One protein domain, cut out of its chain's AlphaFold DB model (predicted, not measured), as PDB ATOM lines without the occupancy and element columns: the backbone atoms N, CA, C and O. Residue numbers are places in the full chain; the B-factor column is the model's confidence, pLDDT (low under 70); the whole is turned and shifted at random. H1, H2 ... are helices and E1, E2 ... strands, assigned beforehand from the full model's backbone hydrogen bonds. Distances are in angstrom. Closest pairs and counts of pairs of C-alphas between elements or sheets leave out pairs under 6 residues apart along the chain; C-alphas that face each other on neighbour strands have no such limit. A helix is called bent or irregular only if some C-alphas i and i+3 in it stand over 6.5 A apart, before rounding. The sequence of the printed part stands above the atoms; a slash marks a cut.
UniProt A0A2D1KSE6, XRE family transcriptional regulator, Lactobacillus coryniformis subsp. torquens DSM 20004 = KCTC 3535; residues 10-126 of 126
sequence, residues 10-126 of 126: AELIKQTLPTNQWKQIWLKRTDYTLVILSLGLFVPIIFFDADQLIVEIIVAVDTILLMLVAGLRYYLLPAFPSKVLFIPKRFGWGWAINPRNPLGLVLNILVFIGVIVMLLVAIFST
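This is residues 10 to 126 of the 126 residues of the protein "XRE family transcriptional regulator" of Lactobacillus coryniformis subsp. torquens DSM 20004 = KCTC 3535 (UniProt A0A2D1KSE6). Three long helices, H2, H3 and H4, lie side by side in a flat row with H3 in the middle, neighbours running opposite ways; H2 and H4 have no contact with each other. At the end of the row where H2 and H4 begin and H3 ends, a small two-stranded hairpin, E1 and E2, stands off one face of the row and meets the beginning of H4, while the short helix H1 sits at the same end without touching another helix. The printed part has 117 residues, with four named helices and two named strands in the order H1, H2, H3, E1, E2, H4; the class is mostly helix, and the sheet, in the order E1, E2, is antiparallel. The whole is only just loose, close to compact, with a radius of gyration of the C-alphas of 16.5 A. Its outline is elongated, with spans of 49 by 29 by 21 A, the longest made along the three long helices.

H1 is residues 10 to 16, from C-alpha 10 at (129.379, 196.484, 158.184), and measures 10.2 A from first to last C-alpha. H2, residues 21 to 47, is the longest helix by residues and measures 39.1 A. It has a kink of 27 degrees near residue 41, and it is irregular, but only just: C-alphas 41 and 44 are 6.7 A apart. H3, residues 52 to 76, measures 36.2 A and begins at C-alpha 52, at (172.323, 201.850, 162.525). E1, residues 86 to 88, is 6.5 A long, and E2, residues 95 to 97, is 6.6 A long. H4, residues 102 to 125, measures 34.1 A and ends at C-alpha 125, at (173.878, 209.390, 171.006).

H1 touches no helix and is apart from H2, H3, H4 and E2. H1 and E1 are near each other, with 5 pairs of C-alphas within 10 A. H2 and H3 form a helical hairpin: they touch, with the C-alphas of Ser 38 and Asp 62 closest at 6.2 A, and run opposite ways at a shallow tilt of 5 degrees. H3 also touches H4, with the C-alphas of Ala 60 and Leu 119 closest at 6.0 A. H4 touches H3 with residues 112 to 123 alone, and the two helices run opposite ways at a shallow tilt of 23 degrees. H2 and H4 are apart. E1 and E2 form a hairpin of antiparallel neighbour strands, with 143 degrees between their directions. N 87 and O 96, and likewise N 96 and O 87, are 2.8 A apart, within hydrogen-bond range. The closest C-alphas of E2 and H4, those of Ile 97 and Gly 104, are 5.6 A apart. H2 is apart from both strands, and H3 is apart from E2. In H1, H3 and H4 every O i to N i+4 pair is within hydrogen-bond range, and in H2 21 of 23 are.

The C-alphas farthest apart in the domain, those of Glu 11 and Thr 126, are 50.8 A apart. The printed part runs from residue 10 to residue 126, the chain's last, and has no cut. No link is long: those from H1 to H2, from H2 to H3 and from E2 to H4 are tight, and those from H3 to E1 and from E1 to E2 are short. The mean pLDDT of the printed part is 77.6. The model's confidence is low, under 70, at 28 residues: 10 to 19, 74 to 83, 88 to 94, and 126.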
ATOM      1  N   ALA A  10     129.797 195.994 159.492       66.12
ATOM      2  CA  ALA A  10     129.379 196.484 158.184       66.12
ATOM      3  C   ALA A  10     128.702 197.870 158.224       66.12
ATOM      4  O   ALA A  10     128.906 198.677 157.315       66.12
ATOM      5  N   GLU A  11     127.919 198.168 159.261       68.50
ATOM      6  CA  GLU A  11     127.248 199.463 159.420       68.50
ATOM      7  C   GLU A  11     128.213 200.547 159.889       68.50
ATOM      8  O   GLU A  11     128.194 201.652 159.342       68.50
ATOM      9  N   LEU A  12     129.140 200.207 160.791       65.25
ATOM     10  CA  LEU A  12     130.229 201.107 161.176       65.25
ATOM     11  C   LEU A  12     131.073 201.510 159.958       65.25
ATOM     12  O   LEU A  12     131.429 202.675 159.782       65.25
ATOM     13  N   ILE A  13     131.360 200.557 159.069       64.94
ATOM     14  CA  ILE A  13     132.101 200.826 157.833       64.94
ATOM     15  C   ILE A  13     131.299 201.744 156.901       64.94
ATOM     16  O   ILE A  13     131.852 202.705 156.371       64.94
ATOM     17  N   LYS A  14     129.997 201.499 156.712       66.12
ATOM     18  CA  LYS A  14     129.150 202.356 155.860       66.12
ATOM     19  C   LYS A  14     129.093 203.800 156.355       66.12
ATOM     20  O   LYS A  14     129.112 204.712 155.535       66.12
ATOM     21  N   GLN A  15     129.065 204.007 157.668       63.69
ATOM     22  CA  GLN A  15     128.951 205.335 158.269       63.69
ATOM     23  C   GLN A  15     130.249 206.157 158.190       63.69
ATOM     24  O   GLN A  15     130.224 207.379 158.308       63.69
ATOM     25  N   THR A  16     131.385 205.492 157.981       61.97
ATOM     26  CA  THR A  16     132.726 206.100 158.021       61.97
ATOM     27  C   THR A  16     133.287 206.411 156.635       61.97
ATOM     28  O   THR A  16     134.283 207.125 156.501       61.97
ATOM     29  N   LEU A  17     132.631 205.919 155.581       64.00
ATOM     30  CA  LEU A  17     133.006 206.202 154.203       64.00
ATOM     31  C   LEU A  17     132.573 207.616 153.797       64.00
ATOM     32  O   LEU A  17     131.418 207.996 153.999       64.00
ATOM     33  N   PRO A  18     133.455 208.392 153.144       60.66
ATOM     34  CA  PRO A  18     133.014 209.596 152.474       60.66
ATOM     35  C   PRO A  18     132.039 209.189 151.367       60.66
ATOM     36  O   PRO A  18     132.368 208.388 150.493       60.66
ATOM     37  N   THR A  19     130.834 209.749 151.400       64.88
ATOM     38  CA  THR A  19     129.775 209.493 150.411       64.88
ATOM     39  C   THR A  19     130.175 209.939 149.003       64.88
ATOM     40  O   THR A  19     129.690 209.401 148.014       64.88
ATOM     41  N   ASN A  20     131.123 210.875 148.901       76.19
ATOM     42  CA  ASN A  20     131.695 211.331 147.642       76.19
ATOM     43  C   ASN A  20     132.744 210.335 147.100       76.19
ATOM     44  O   ASN A  20     133.812 210.158 147.696       76.19
ATOM     45  N   GLN A  21     132.472 209.749 145.928       74.88
ATOM     46  CA  GLN A  21     133.390 208.831 145.241       74.88
ATOM     47  C   GLN A  21     134.769 209.440 144.948       74.88
ATOM     48  O   GLN A  21     135.776 208.751 145.101       74.88
ATOM     49  N   TRP A  22     134.856 210.729 144.610       73.38
ATOM     50  CA  TRP A  22     136.134 211.400 144.346       73.38
ATOM     51  C   TRP A  22     137.025 211.454 145.583       73.38
ATOM     52  O   TRP A  22     138.226 211.201 145.492       73.38
ATOM     53  N   LYS A  23     136.431 211.690 146.761       73.50
ATOM     54  CA  LYS A  23     137.160 211.624 148.035       73.50
ATOM     55  C   LYS A  23     137.675 210.209 148.303       73.50
ATOM     56  O   LYS A  23     138.809 210.060 148.741       73.50
ATOM     57  N   GLN A  24     136.893 209.170 147.995       73.50
ATOM     58  CA  GLN A  24     137.350 207.780 148.143       73.50
ATOM     59  C   GLN A  24     138.513 207.443 147.205       73.50
ATOM     60  O   GLN A  24     139.472 206.803 147.630       73.50
ATOM     61  N   ILE A  25     138.448 207.875 145.943       80.19
ATOM     62  CA  ILE A  25     139.528 207.661 144.970       80.19
ATOM     63  C   ILE A  25     140.802 208.378 145.428       80.19
ATOM     64  O   ILE A  25     141.878 207.783 145.407       80.19
ATOM     65  N   TRP A  26     140.684 209.625 145.887       78.19
ATOM     66  CA  TRP A  26     141.819 210.410 146.373       78.19
ATOM     67  C   TRP A  26     142.477 209.788 147.614       78.19
ATOM     68  O   TRP A  26     143.701 209.682 147.688       78.19
ATOM     69  N   LEU A  27     141.671 209.284 148.554       76.62
ATOM     70  CA  LEU A  27     142.168 208.548 149.721       76.62
ATOM     71  C   LEU A  27     142.874 207.251 149.316       76.62
ATOM     72  O   LEU A  27     143.992 207.004 149.745       76.62
ATOM     73  N   LYS A  28     142.292 206.450 148.421       78.31
ATOM     74  CA  LYS A  28     142.967 205.233 147.940       78.31
ATOM     75  C   LYS A  28     144.305 205.549 147.272       78.31
ATOM     76  O   LYS A  28     145.289 204.869 147.534       78.31
ATOM     77  N   ARG A  29     144.358 206.589 146.433       82.75
ATOM     78  CA  ARG A  29     145.604 207.010 145.776       82.75
ATOM     79  C   ARG A  29     146.669 207.398 146.793       82.75
ATOM     80  O   ARG A  29     147.776 206.889 146.712       82.75
ATOM     81  N   THR A  30     146.317 208.225 147.774       79.62
ATOM     82  CA  THR A  30     147.268 208.644 148.814       79.62
ATOM     83  C   THR A  30     147.731 207.479 149.700       79.62
ATOM     84  O   THR A  30     148.868 207.518 150.156       79.62
ATOM     85  N   ASP A  31     146.919 206.429 149.895       77.62
ATOM     86  CA  ASP A  31     147.331 205.214 150.626       77.62
ATOM     87  C   ASP A  31     148.394 204.446 149.849       77.62
ATOM     88  O   ASP A  31     149.446 204.119 150.389       77.62
ATOM     89  N   TYR A  32     148.141 204.186 148.563       81.62
ATOM     90  CA  TYR A  32     149.111 203.493 147.720       81.62
ATOM     91  C   TYR A  32     150.405 204.290 147.580       81.62
ATOM     92  O   TYR A  32     151.482 203.711 147.674       81.62
ATOM     93  N   THR A  33     150.314 205.612 147.406       85.56
ATOM     94  CA  THR A  33     151.495 206.480 147.341       85.56
ATOM     95  C   THR A  33     152.314 206.410 148.626       85.56
ATOM     96  O   THR A  33     153.529 206.277 148.538       85.56
ATOM     97  N   LEU A  34     151.676 206.444 149.802       84.31
ATOM     98  CA  LEU A  34     152.374 206.291 151.081       84.31
ATOM     99  C   LEU A  34     153.065 204.942 151.207       84.31
ATOM    100  O   LEU A  34     154.229 204.903 151.569       84.31
ATOM    101  N   VAL A  35     152.371 203.847 150.887       84.62
ATOM    102  CA  VAL A  35     152.954 202.502 150.984       84.62
ATOM    103  C   VAL A  35     154.158 202.367 150.053       84.62
ATOM    104  O   VAL A  35     155.191 201.854 150.468       84.62
ATOM    105  N   ILE A  36     154.051 202.852 148.813       88.62
ATOM    106  CA  ILE A  36     155.164 202.830 147.854       88.62
ATOM    107  C   ILE A  36     156.331 203.684 148.361       88.62
ATOM    108  O   ILE A  36     157.479 203.259 148.258       88.62
ATOM    109  N   LEU A  37     156.048 204.860 148.926       88.56
ATOM    110  CA  LEU A  37     157.066 205.748 149.478       88.56
ATOM    111  C   LEU A  37     157.770 205.122 150.689       88.56
ATOM    112  O   LEU A  37     158.997 205.095 150.700       88.56
ATOM    113  N   SER A  38     157.023 204.559 151.646       86.06
ATOM    114  CA  SER A  38     157.585 203.820 152.785       86.06
ATOM    115  C   SER A  38     158.460 202.671 152.306       86.06
ATOM    116  O   SER A  38     159.618 202.582 152.693       86.06
ATOM    117  N   LEU A  39     157.966 201.823 151.397       87.94
ATOM    118  CA  LEU A  39     158.764 200.724 150.847       87.94
ATOM    119  C   LEU A  39     160.053 201.231 150.187       87.94
ATOM    120  O   LEU A  39     161.108 200.639 150.394       87.94
ATOM    121  N   GLY A  40     159.980 202.342 149.448       87.38
ATOM    122  CA  GLY A  40     161.137 203.007 148.852       87.38
ATOM    123  C   GLY A  40     162.165 203.486 149.880       87.38
ATOM    124  O   GLY A  40     163.361 203.337 149.647       87.38
ATOM    125  N   LEU A  41     161.717 203.997 151.032       86.38
ATOM    126  CA  LEU A  41     162.592 204.408 152.136       86.38
ATOM    127  C   LEU A  41     163.339 203.225 152.770       86.38
ATOM    128  O   LEU A  41     164.468 203.399 153.216       86.38
ATOM    129  N   PHE A  42     162.759 202.020 152.761       86.81
ATOM    130  CA  PHE A  42     163.411 200.809 153.278       86.81
ATOM    131  C   PHE A  42     164.353 200.121 152.275       86.81
ATOM    132  O   PHE A  42     165.192 199.326 152.694       86.81
ATOM    133  N   VAL A  43     164.279 200.431 150.974       87.00
ATOM    134  CA  VAL A  43     165.224 199.917 149.959       87.00
ATOM    135  C   VAL A  43     166.687 200.107 150.383       87.00
ATOM    136  O   VAL A  43     167.424 199.122 150.359       87.00
ATOM    137  N   PRO A  44     167.140 201.305 150.809       80.62
ATOM    138  CA  PRO A  44     168.532 201.485 151.184       80.62
ATOM    139  C   PRO A  44     168.964 200.648 152.397       80.62
ATOM    140  O   PRO A  44     170.112 200.236 152.454       80.62
ATOM    141  N   ILE A  45     168.044 200.352 153.321       83.69
ATOM    142  CA  ILE A  45     168.301 199.504 154.498       83.69
ATOM    143  C   ILE A  45     168.478 198.036 154.092       83.69
ATOM    144  O   ILE A  45     169.264 197.311 154.687       83.69
ATOM    145  N   ILE A  46     167.716 197.579 153.095       82.94
ATOM    146  CA  ILE A  46     167.716 196.176 152.662       82.94
ATOM    147  C   ILE A  46     168.899 195.877 151.731       82.94
ATOM    148  O   ILE A  46     169.450 194.781 151.776       82.94
ATOM    149  N   PHE A  47     169.249 196.818 150.850       84.12
ATOM    150  CA  PHE A  47     170.218 196.586 149.772       84.12
ATOM    151  C   PHE A  47     171.619 197.138 150.044       84.12
ATOM    152  O   PHE A  47     172.550 196.770 149.330       84.12
ATOM    153  N   PHE A  48     171.782 197.998 151.046       80.81
ATOM    154  CA  PHE A  48     173.086 198.503 151.463       80.81
ATOM    155  C   PHE A  48     173.271 198.213 152.952       80.81
ATOM    156  O   PHE A  48     172.297 198.216 153.702       80.81
ATOM    157  N   ASP A  49     174.518 197.990 153.378       79.81
ATOM    158  CA  ASP A  49     174.883 197.926 154.799       79.81
ATOM    159  C   ASP A  49     174.751 199.328 155.410       79.81
ATOM    160  O   ASP A  49     175.722 200.064 155.590       79.81
ATOM    161  N   ALA A  50     173.505 199.740 155.635       81.50
ATOM    162  CA  ALA A  50     173.176 201.018 156.227       81.50
ATOM    163  C   ALA A  50     173.609 201.019 157.695       81.50
ATOM    164  O   ALA A  50     173.291 200.101 158.451       81.50
ATOM    165  N   ASP A  51     174.305 202.083 158.094       85.38
ATOM    166  CA  ASP A  51     174.636 202.327 159.493       85.38
ATOM    167  C   ASP A  51     173.352 202.359 160.343       85.38
ATOM    168  O   ASP A  51     172.301 202.829 159.890       85.38
ATOM    169  N   GLN A  52     173.438 201.889 161.587       84.06
ATOM    170  CA  GLN A  52     172.323 201.850 162.525       84.06
ATOM    171  C   GLN A  52     171.681 203.236 162.683       84.06
ATOM    172  O   GLN A  52     170.455 203.341 162.682       84.06
ATOM    173  N   LEU A  53     172.487 204.304 162.704       83.88
ATOM    174  CA  LEU A  53     171.993 205.684 162.729       83.88
ATOM    175  C   LEU A  53     171.073 205.992 161.532       83.88
ATOM    176  O   LEU A  53     170.014 206.599 161.682       83.88
ATOM    177  N   ILE A  54     171.466 205.561 160.329       84.62
ATOM    178  CA  ILE A  54     170.700 205.786 159.097       84.62
ATOM    179  C   ILE A  54     169.383 205.006 159.152       84.62
ATOM    180  O   ILE A  54     168.337 205.547 158.788       84.62
ATOM    181  N   VAL A  55     169.413 203.765 159.647       86.19
ATOM    182  CA  VAL A  55     168.211 202.941 159.846       86.19
ATOM    183  C   VAL A  55     167.238 203.622 160.813       86.19
ATOM    184  O   VAL A  55     166.055 203.753 160.498       86.19
ATOM    185  N   GLU A  56     167.724 204.099 161.960       84.75
ATOM    186  CA  GLU A  56     166.903 204.765 162.979       84.75
ATOM    187  C   GLU A  56     166.266 206.056 162.451       84.75
ATOM    188  O   GLU A  56     165.062 206.269 162.633       84.75
ATOM    189  N   ILE A  57     167.028 206.879 161.721       86.31
ATOM    190  CA  ILE A  57     166.514 208.095 161.078       86.31
ATOM    191  C   ILE A  57     165.426 207.750 160.057       86.31
ATOM    192  O   ILE A  57     164.361 208.369 160.070       86.31
ATOM    193  N   ILE A  58     165.660 206.763 159.188       87.94
ATOM    194  CA  ILE A  58     164.687 206.355 158.167       87.94
ATOM    195  C   ILE A  58     163.387 205.876 158.821       87.94
ATOM    196  O   ILE A  58     162.310 206.337 158.440       87.94
ATOM    197  N   VAL A  59     163.477 205.001 159.827       87.19
ATOM    198  CA  VAL A  59     162.306 204.475 160.545       87.19
ATOM    199  C   VAL A  59     161.536 205.602 161.233       87.19
ATOM    200  O   VAL A  59     160.305 205.647 161.153       87.19
ATOM    201  N   ALA A  60     162.230 206.537 161.882       86.50
ATOM    202  CA  ALA A  60     161.594 207.657 162.562       86.50
ATOM    203  C   ALA A  60     160.906 208.621 161.581       86.50
ATOM    204  O   ALA A  60     159.755 209.007 161.806       86.50
ATOM    205  N   VAL A  61     161.565 208.971 160.471       87.19
ATOM    206  CA  VAL A  61     160.993 209.830 159.420       87.19
ATOM    207  C   VAL A  61     159.768 209.173 158.787       87.19
ATOM    208  O   VAL A  61     158.731 209.828 158.661       87.19
ATOM    209  N   ASP A  62     159.855 207.888 158.437       88.69
ATOM    210  CA  ASP A  62     158.733 207.129 157.878       88.69
ATOM    211  C   ASP A  62     157.543 207.102 158.848       88.69
ATOM    212  O   ASP A  62     156.409 207.428 158.487       88.69
ATOM    213  N   THR A  63     157.817 206.840 160.125       85.25
ATOM    214  CA  THR A  63     156.800 206.810 161.180       85.25
ATOM    215  C   THR A  63     156.106 208.168 161.353       85.25
ATOM    216  O   THR A  63     154.873 208.229 161.424       85.25
ATOM    217  N   ILE A  64     156.866 209.271 161.376       85.69
ATOM    218  CA  ILE A  64     156.325 210.639 161.457       85.69
ATOM    219  C   ILE A  64     155.464 210.952 160.230       85.69
ATOM    220  O   ILE A  64     154.354 211.476 160.368       85.69
ATOM    221  N   LEU A  65     155.943 210.609 159.033       85.56
ATOM    222  CA  LEU A  65     155.226 210.843 157.784       85.56
ATOM    223  C   LEU A  65     153.882 210.101 157.765       85.56
ATOM    224  O   LEU A  65     152.841 210.701 157.470       85.56
ATOM    225  N   LEU A  66     153.884 208.820 158.141       83.62
ATOM    226  CA  LEU A  66     152.677 208.003 158.244       83.62
ATOM    227  C   LEU A  66     151.691 208.578 159.269       83.62
ATOM    228  O   LEU A  66     150.489 208.632 158.992       83.62
ATOM    229  N   MET A  67     152.171 209.066 160.420       80.81
ATOM    230  CA  MET A  67     151.323 209.707 161.435       80.81
ATOM    231  C   MET A  67     150.697 211.009 160.949       80.81
ATOM    232  O   MET A  67     149.498 211.210 161.148       80.81
ATOM    233  N   LEU A  68     151.468 211.877 160.288       81.69
ATOM    234  CA  LEU A  68     150.961 213.145 159.765       81.69
ATOM    235  C   LEU A  68     149.850 212.912 158.744       81.69
ATOM    236  O   LEU A  68     148.776 213.515 158.840       81.69
ATOM    237  N   VAL A  69     150.063 211.999 157.794       79.56
ATOM    238  CA  VAL A  69     149.050 211.711 156.777       79.56
ATOM    239  C   VAL A  69     147.843 210.991 157.381       79.56
ATOM    240  O   VAL A  69     146.706 211.323 157.032       79.56
ATOM    241  N   ALA A  70     148.043 210.061 158.319       76.12
ATOM    242  CA  ALA A  70     146.944 209.432 159.050       76.12
ATOM    243  C   ALA A  70     146.113 210.472 159.823       76.12
ATOM    244  O   ALA A  70     144.883 210.459 159.737       76.12
ATOM    245  N   GLY A  71     146.765 211.412 160.510       73.50
ATOM    246  CA  GLY A  71     146.123 212.521 161.212       73.50
ATOM    247  C   GLY A  71     145.312 213.411 160.271       73.50
ATOM    248  O   GLY A  71     144.116 213.605 160.487       73.50
ATOM    249  N   LEU A  72     145.916 213.882 159.173       74.00
ATOM    250  CA  LEU A  72     145.242 214.682 158.141       74.00
ATOM    251  C   LEU A  72     143.988 213.984 157.600       74.00
ATOM    252  O   LEU A  72     142.926 214.596 157.478       74.00
ATOM    253  N   ARG A  73     144.072 212.679 157.330       71.44
ATOM    254  CA  ARG A  73     142.932 211.874 156.869       71.44
ATOM    255  C   ARG A  73     141.802 211.829 157.880       71.44
ATOM    256  O   ARG A  73     140.643 211.946 157.486       71.44
ATOM    257  N   TYR A  74     142.123 211.688 159.163       67.38
ATOM    258  CA  TYR A  74     141.119 211.695 160.220       67.38
ATOM    259  C   TYR A  74     140.335 213.006 160.279       67.38
ATOM    260  O   TYR A  74     139.136 212.969 160.551       67.38
ATOM    261  N   TYR A  75     140.968 214.143 159.983       67.06
ATOM    262  CA  TYR A  75     140.278 215.432 159.914       67.06
ATOM    263  C   TYR A  75     139.446 215.599 158.634       67.06
ATOM    264  O   TYR A  75     138.361 216.177 158.690       67.06
ATOM    265  N   LEU A  76     139.902 215.052 157.502       67.19
ATOM    266  CA  LEU A  76     139.229 215.165 156.197       67.19
ATOM    267  C   LEU A  76     138.058 214.180 156.000       67.19
ATOM    268  O   LEU A  76     137.178 214.418 155.161       67.19
ATOM    269  N   LEU A  77     138.046 213.066 156.738       65.06
ATOM    270  CA  LEU A  77     137.001 212.040 156.704       65.06
ATOM    271  C   LEU A  77     135.794 212.418 157.584       65.06
ATOM    272  O   LEU A  77     135.977 213.042 158.636       65.06
ATOM    273  N   PRO A  78     134.556 212.032 157.198       59.59
ATOM    274  CA  PRO A  78     133.359 212.310 157.993       59.59
ATOM    275  C   PRO A  78     133.482 211.775 159.427       59.59
ATOM    276  O   PRO A  78     134.303 210.904 159.723       59.59
ATOM    277  N   ALA A  79     132.715 212.378 160.337       55.84
ATOM    278  CA  ALA A  79     132.812 212.194 161.782       55.84
ATOM    279  C   ALA A  79     132.726 210.714 162.204       55.84
ATOM    280  O   ALA A  79     131.641 210.151 162.313       55.84
ATOM    281  N   PHE A  80     133.869 210.089 162.496       58.12
ATOM    282  CA  PHE A  80     133.910 208.888 163.326       58.12
ATOM    283  C   PHE A  80     133.256 209.216 164.673       58.12
ATOM    284  O   PHE A  80     133.565 210.270 165.243       58.12
ATOM    285  N   PRO A  81     132.390 208.341 165.212       60.62
ATOM    286  CA  PRO A  81     131.821 208.555 166.532       60.62
ATOM    287  C   PRO A  81     132.964 208.685 167.550       60.62
ATOM    288  O   PRO A  81     133.760 207.762 167.727       60.62
ATOM    289  N   SER A  82     133.039 209.831 168.235       63.16
ATOM    290  CA  SER A  82     134.102 210.182 169.202       63.16
ATOM    291  C   SER A  82     134.246 209.188 170.363       63.16
ATOM    292  O   SER A  82     135.220 209.213 171.111       63.16
ATOM    293  N   LYS A  83     133.285 208.277 170.518       66.31
ATOM    294  CA  LYS A  83     133.232 207.292 171.599       66.31
ATOM    295  C   LYS A  83     134.072 206.036 171.343       66.31
ATOM    296  O   LYS A  83     134.374 205.328 172.296       66.31
ATOM    297  N   VAL A  84     134.473 205.752 170.102       73.75
ATOM    298  CA  VAL A  84     135.221 204.525 169.769       73.75
ATOM    299  C   VAL A  84     136.724 204.798 169.810       73.75
ATOM    300  O   VAL A  84     137.178 205.714 169.134       73.75
ATOM    301  N   LEU A  85     137.489 204.018 170.583       78.75
ATOM    302  CA  LEU A  85     138.947 204.178 170.717       78.75
ATOM    303  C   LEU A  85     139.722 203.537 169.557       78.75
ATOM    304  O   LEU A  85     140.647 204.148 169.025       78.75
ATOM    305  N   PHE A  86     139.321 202.331 169.154       78.81
ATOM    306  CA  PHE A  86     139.957 201.556 168.091       78.81
ATOM    307  C   PHE A  86     138.996 201.360 166.925       78.81
ATOM    308  O   PHE A  86     137.888 200.854 167.093       78.81
ATOM    309  N   ILE A  87     139.426 201.754 165.732       72.69
ATOM    310  CA  ILE A  87     138.663 201.632 164.496       72.69
ATOM    311  C   ILE A  87     139.248 200.469 163.689       72.69
ATOM    312  O   ILE A  87     140.429 200.514 163.334       72.69
ATOM    313  N   PRO A  88     138.459 199.433 163.373       67.50
ATOM    314  CA  PRO A  88     138.920 198.356 162.508       67.50
ATOM    315  C   PRO A  88     139.176 198.909 161.104       67.50
ATOM    316  O   PRO A  88     138.332 199.604 160.526       67.50
ATOM    317  N   LYS A  89     140.355 198.625 160.541       63.19
ATOM    318  CA  LYS A  89     140.670 199.040 159.172       63.19
ATOM    319  C   LYS A  89     139.935 198.132 158.182       63.19
ATOM    320  O   LYS A  89     139.928 196.917 158.327       63.19
ATOM    321  N   ARG A  90     139.329 198.722 157.143       56.91
ATOM    322  CA  ARG A  90     138.715 197.959 156.036       56.91
ATOM    323  C   ARG A  90     139.765 197.305 155.131       56.91
ATOM    324  O   ARG A  90     139.490 196.281 154.517       56.91
ATOM    325  N   PHE A  91     140.937 197.924 155.028       51.19
ATOM    326  CA  PHE A  91     142.069 197.434 154.251       51.19
ATOM    327  C   PHE A  91     143.282 197.295 155.177       51.19
ATOM    328  O   PHE A  91     143.634 198.251 155.870       51.19
ATOM    329  N   GLY A  92     143.896 196.110 155.182       53.47
ATOM    330  CA  GLY A  92     145.020 195.753 156.054       53.47
ATOM    331  C   GLY A  92     144.613 194.967 157.306       53.47
ATOM    332  O   GLY A  92     143.432 194.812 157.604       53.47
ATOM    333  N   TRP A  93     145.611 194.449 158.026       52.28
ATOM    334  CA  TRP A  93     145.435 193.773 159.313       52.28
ATOM    335  C   TRP A  93     145.637 194.790 160.445       52.28
ATOM    336  O   TRP A  93     146.612 195.539 160.437       52.28
ATOM    337  N   GLY A  94     144.712 194.832 161.410       66.38
ATOM    338  CA  GLY A  94     144.852 195.621 162.639       66.38
ATOM    339  C   GLY A  94     143.831 196.747 162.842       66.38
ATOM    340  O   GLY A  94     142.855 196.906 162.106       66.38
ATOM    341  N   TRP A  95     144.078 197.532 163.892       70.94
ATOM    342  CA  TRP A  95     143.193 198.583 164.395       70.94
ATOM    343  C   TRP A  95     143.876 199.948 164.293       70.94
ATOM    344  O   TRP A  95     145.070 200.075 164.554       70.94
ATOM    345  N   ALA A  96     143.131 200.983 163.917       73.56
ATOM    346  CA  ALA A  96     143.591 202.366 163.969       73.56
ATOM    347  C   ALA A  96     143.132 203.024 165.277       73.56
ATOM    348  O   ALA A  96     141.989 202.844 165.690       73.56
ATOM    349  N   ILE A  97     143.991 203.824 165.910       79.38
ATOM    350  CA  ILE A  97     143.597 204.653 167.056       79.38
ATOM    351  C   ILE A  97     142.758 205.823 166.537       79.38
ATOM    352  O   ILE A  97     143.145 206.471 165.563       79.38
ATOM    353  N   ASN A  98     141.618 206.098 167.171       79.62
ATOM    354  CA  ASN A  98     140.745 207.214 166.822       79.62
ATOM    355  C   ASN A  98     141.187 208.512 167.533       79.62
ATOM    356  O   ASN A  98     140.895 208.669 168.720       79.62
ATOM    357  N   PRO A  99     141.799 209.493 166.844       74.75
ATOM    358  CA  PRO A  99     142.199 210.760 167.456       74.75
ATOM    359  C   PRO A  99     141.011 211.652 167.854       74.75
ATOM    360  O   PRO A  99     141.205 212.642 168.547       74.75
ATOM    361  N   ARG A 100     139.772 211.336 167.438       76.31
ATOM    362  CA  ARG A 100     138.564 212.061 167.886       76.31
ATOM    363  C   ARG A 100     138.046 211.581 169.240       76.31
ATOM    364  O   ARG A 100     137.159 212.213 169.810       76.31
ATOM    365  N   ASN A 101     138.560 210.460 169.739       81.50
ATOM    366  CA  ASN A 101     138.358 210.051 171.119       81.50
ATOM    367  C   ASN A 101     139.396 210.765 172.000       81.50
ATOM    368  O   ASN A 101     140.567 210.763 171.629       81.50
ATOM    369  N   PRO A 102     139.029 211.335 173.162       83.88
ATOM    370  CA  PRO A 102     139.983 212.045 174.018       83.88
ATOM    371  C   PRO A 102     141.169 211.166 174.447       83.88
ATOM    372  O   PRO A 102     142.303 211.633 174.435       83.88
ATOM    373  N   LEU A 103     140.945 209.878 174.733       85.19
ATOM    374  CA  LEU A 103     142.031 208.937 175.029       85.19
ATOM    375  C   LEU A 103     142.836 208.589 173.772       85.19
ATOM    376  O   LEU A 103     144.057 208.498 173.828       85.19
ATOM    377  N   GLY A 104     142.174 208.428 172.626       84.75
ATOM    378  CA  GLY A 104     142.856 208.150 171.360       84.75
ATOM    379  C   GLY A 104     143.696 209.323 170.844       84.75
ATOM    380  O   GLY A 104     144.710 209.107 170.182       84.75
ATOM    381  N   LEU A 105     143.323 210.560 171.181       83.75
ATOM    382  CA  LEU A 105     144.139 211.750 170.945       83.75
ATOM    383  C   LEU A 105     145.406 211.711 171.801       83.75
ATOM    384  O   LEU A 105     146.498 211.862 171.265       83.75
ATOM    385  N   VAL A 106     145.263 211.453 173.105       89.00
ATOM    386  CA  VAL A 106     146.401 211.335 174.030       89.00
ATOM    387  C   VAL A 106     147.351 210.229 173.578       89.00
ATOM    388  O   VAL A 106     148.551 210.465 173.506       89.00
ATOM    389  N   LEU A 107     146.835 209.055 173.198       86.75
ATOM    390  CA  LEU A 107     147.661 207.961 172.682       86.75
ATOM    391  C   LEU A 107     148.404 208.351 171.398       86.75
ATOM    392  O   LEU A 107     149.595 208.087 171.294       86.75
ATOM    393  N   ASN A 108     147.740 209.009 170.441       83.69
ATOM    394  CA  ASN A 108     148.418 209.487 169.231       83.69
ATOM    395  C   ASN A 108     149.524 210.500 169.552       83.69
ATOM    396  O   ASN A 108     150.610 210.409 168.989       83.69
ATOM    397  N   ILE A 109     149.272 211.436 170.472       86.19
ATOM    398  CA  ILE A 109     150.272 212.421 170.904       86.19
ATOM    399  C   ILE A 109     151.447 211.729 171.600       86.19
ATOM    400  O   ILE A 109     152.593 212.042 171.298       86.19
ATOM    401  N   LEU A 110     151.188 210.769 172.492       90.88
ATOM    402  CA  LEU A 110     152.235 210.019 173.190       90.88
ATOM    403  C   LEU A 110     153.123 209.250 172.219       90.88
ATOM    404  O   LEU A 110     154.342 209.295 172.344       90.88
ATOM    405  N   VAL A 111     152.519 208.576 171.241       86.56
ATOM    406  CA  VAL A 111     153.272 207.860 170.211       86.56
ATOM    407  C   VAL A 111     154.106 208.847 169.385       86.56
ATOM    408  O   VAL A 111     155.289 208.604 169.175       86.56
ATOM    409  N   PHE A 112     153.539 209.988 168.986       85.88
ATOM    410  CA  PHE A 112     154.263 211.022 168.242       85.88
ATOM    411  C   PHE A 112     155.457 211.588 169.028       85.88
ATOM    412  O   PHE A 112     156.564 211.669 168.498       85.88
ATOM    413  N   ILE A 113     155.261 211.920 170.307       90.81
ATOM    414  CA  ILE A 113     156.338 212.371 171.199       90.81
ATOM    415  C   ILE A 113     157.389 211.273 171.360       90.81
ATOM    416  O   ILE A 113     158.577 211.564 171.278       90.81
ATOM    417  N   GLY A 114     156.974 210.018 171.553       89.19
ATOM    418  CA  GLY A 114     157.885 208.883 171.687       89.19
ATOM    419  C   GLY A 114     158.802 208.727 170.476       89.19
ATOM    420  O   GLY A 114     160.007 208.568 170.644       89.19
ATOM    421  N   VAL A 115     158.258 208.864 169.265       87.25
ATOM    422  CA  VAL A 115     159.041 208.815 168.019       87.25
ATOM    423  C   VAL A 115     160.012 209.991 167.919       87.25
ATOM    424  O   VAL A 115     161.164 209.792 167.546       87.25
ATOM    425  N   ILE A 116     159.592 211.203 168.300       88.31
ATOM    426  CA  ILE A 116     160.490 212.369 168.343       88.31
ATOM    427  C   ILE A 116     161.630 212.141 169.337       88.31
ATOM    428  O   ILE A 116     162.781 212.413 169.014       88.31
ATOM    429  N   VAL A 117     161.331 211.636 170.534       88.94
ATOM    430  CA  VAL A 117     162.353 211.347 171.546       88.94
ATOM    431  C   VAL A 117     163.326 210.290 171.035       88.94
ATOM    432  O   VAL A 117     164.527 210.493 171.161       88.94
ATOM    433  N   MET A 118     162.841 209.211 170.410       84.62
ATOM    434  CA  MET A 118     163.710 208.199 169.794       84.62
ATOM    435  C   MET A 118     164.618 208.806 168.720       84.62
ATOM    436  O   MET A 118     165.813 208.538 168.730       84.62
ATOM    437  N   LEU A 119     164.085 209.671 167.851       84.62
ATOM    438  CA  LEU A 119     164.874 210.372 166.835       84.62
ATOM    439  C   LEU A 119     165.954 211.267 167.465       84.62
ATOM    440  O   LEU A 119     167.092 211.276 167.006       84.62
ATOM    441  N   LEU A 120     165.613 212.022 168.513       87.06
ATOM    442  CA  LEU A 120     166.577 212.871 169.215       87.06
ATOM    443  C   LEU A 120     167.668 212.023 169.875       87.06
ATOM    444  O   LEU A 120     168.843 212.342 169.739       87.06
ATOM    445  N   VAL A 121     167.297 210.935 170.551       84.69
ATOM    446  CA  VAL A 121     168.269 210.009 171.147       84.69
ATOM    447  C   VAL A 121     169.195 209.445 170.073       84.69
ATOM    448  O   VAL A 121     170.401 209.511 170.261       84.69
ATOM    449  N   ALA A 122     168.663 208.976 168.942       80.88
ATOM    450  CA  ALA A 122     169.465 208.473 167.828       80.88
ATOM    451  C   ALA A 122     170.511 209.503 167.371       80.88
ATOM    452  O   ALA A 122     171.699 209.214 167.351       80.88
ATOM    453  N   ILE A 123     170.085 210.743 167.108       83.19
ATOM    454  CA  ILE A 123     170.961 211.813 166.606       83.19
ATOM    455  C   ILE A 123     172.022 212.237 167.633       83.19
ATOM    456  O   ILE A 123     173.160 212.502 167.258       83.19
ATOM    457  N   PHE A 124     171.655 212.349 168.913       84.25
ATOM    458  CA  PHE A 124     172.536 212.872 169.967       84.25
ATOM    459  C   PHE A 124     173.341 211.793 170.712       84.25
ATOM    460  O   PHE A 124     174.126 212.139 171.594       84.25
ATOM    461  N   SER A 125     173.121 210.508 170.417       72.81
ATOM    462  CA  SER A 125     173.878 209.390 171.006       72.81
ATOM    463  C   SER A 125     175.064 208.921 170.155       72.81
ATOM    464  O   SER A 125     175.902 208.182 170.672       72.81
ATOM    465  N   THR A 126     175.152 209.380 168.902       57.75
ATOM    466  CA  THR A 126     176.343 209.335 168.027       57.75
ATOM    467  C   THR A 126     177.288 210.501 168.269       57.75
ATOM    468  O   THR A 126     178.515 210.263 168.229       57.75
TER     469      THR A 126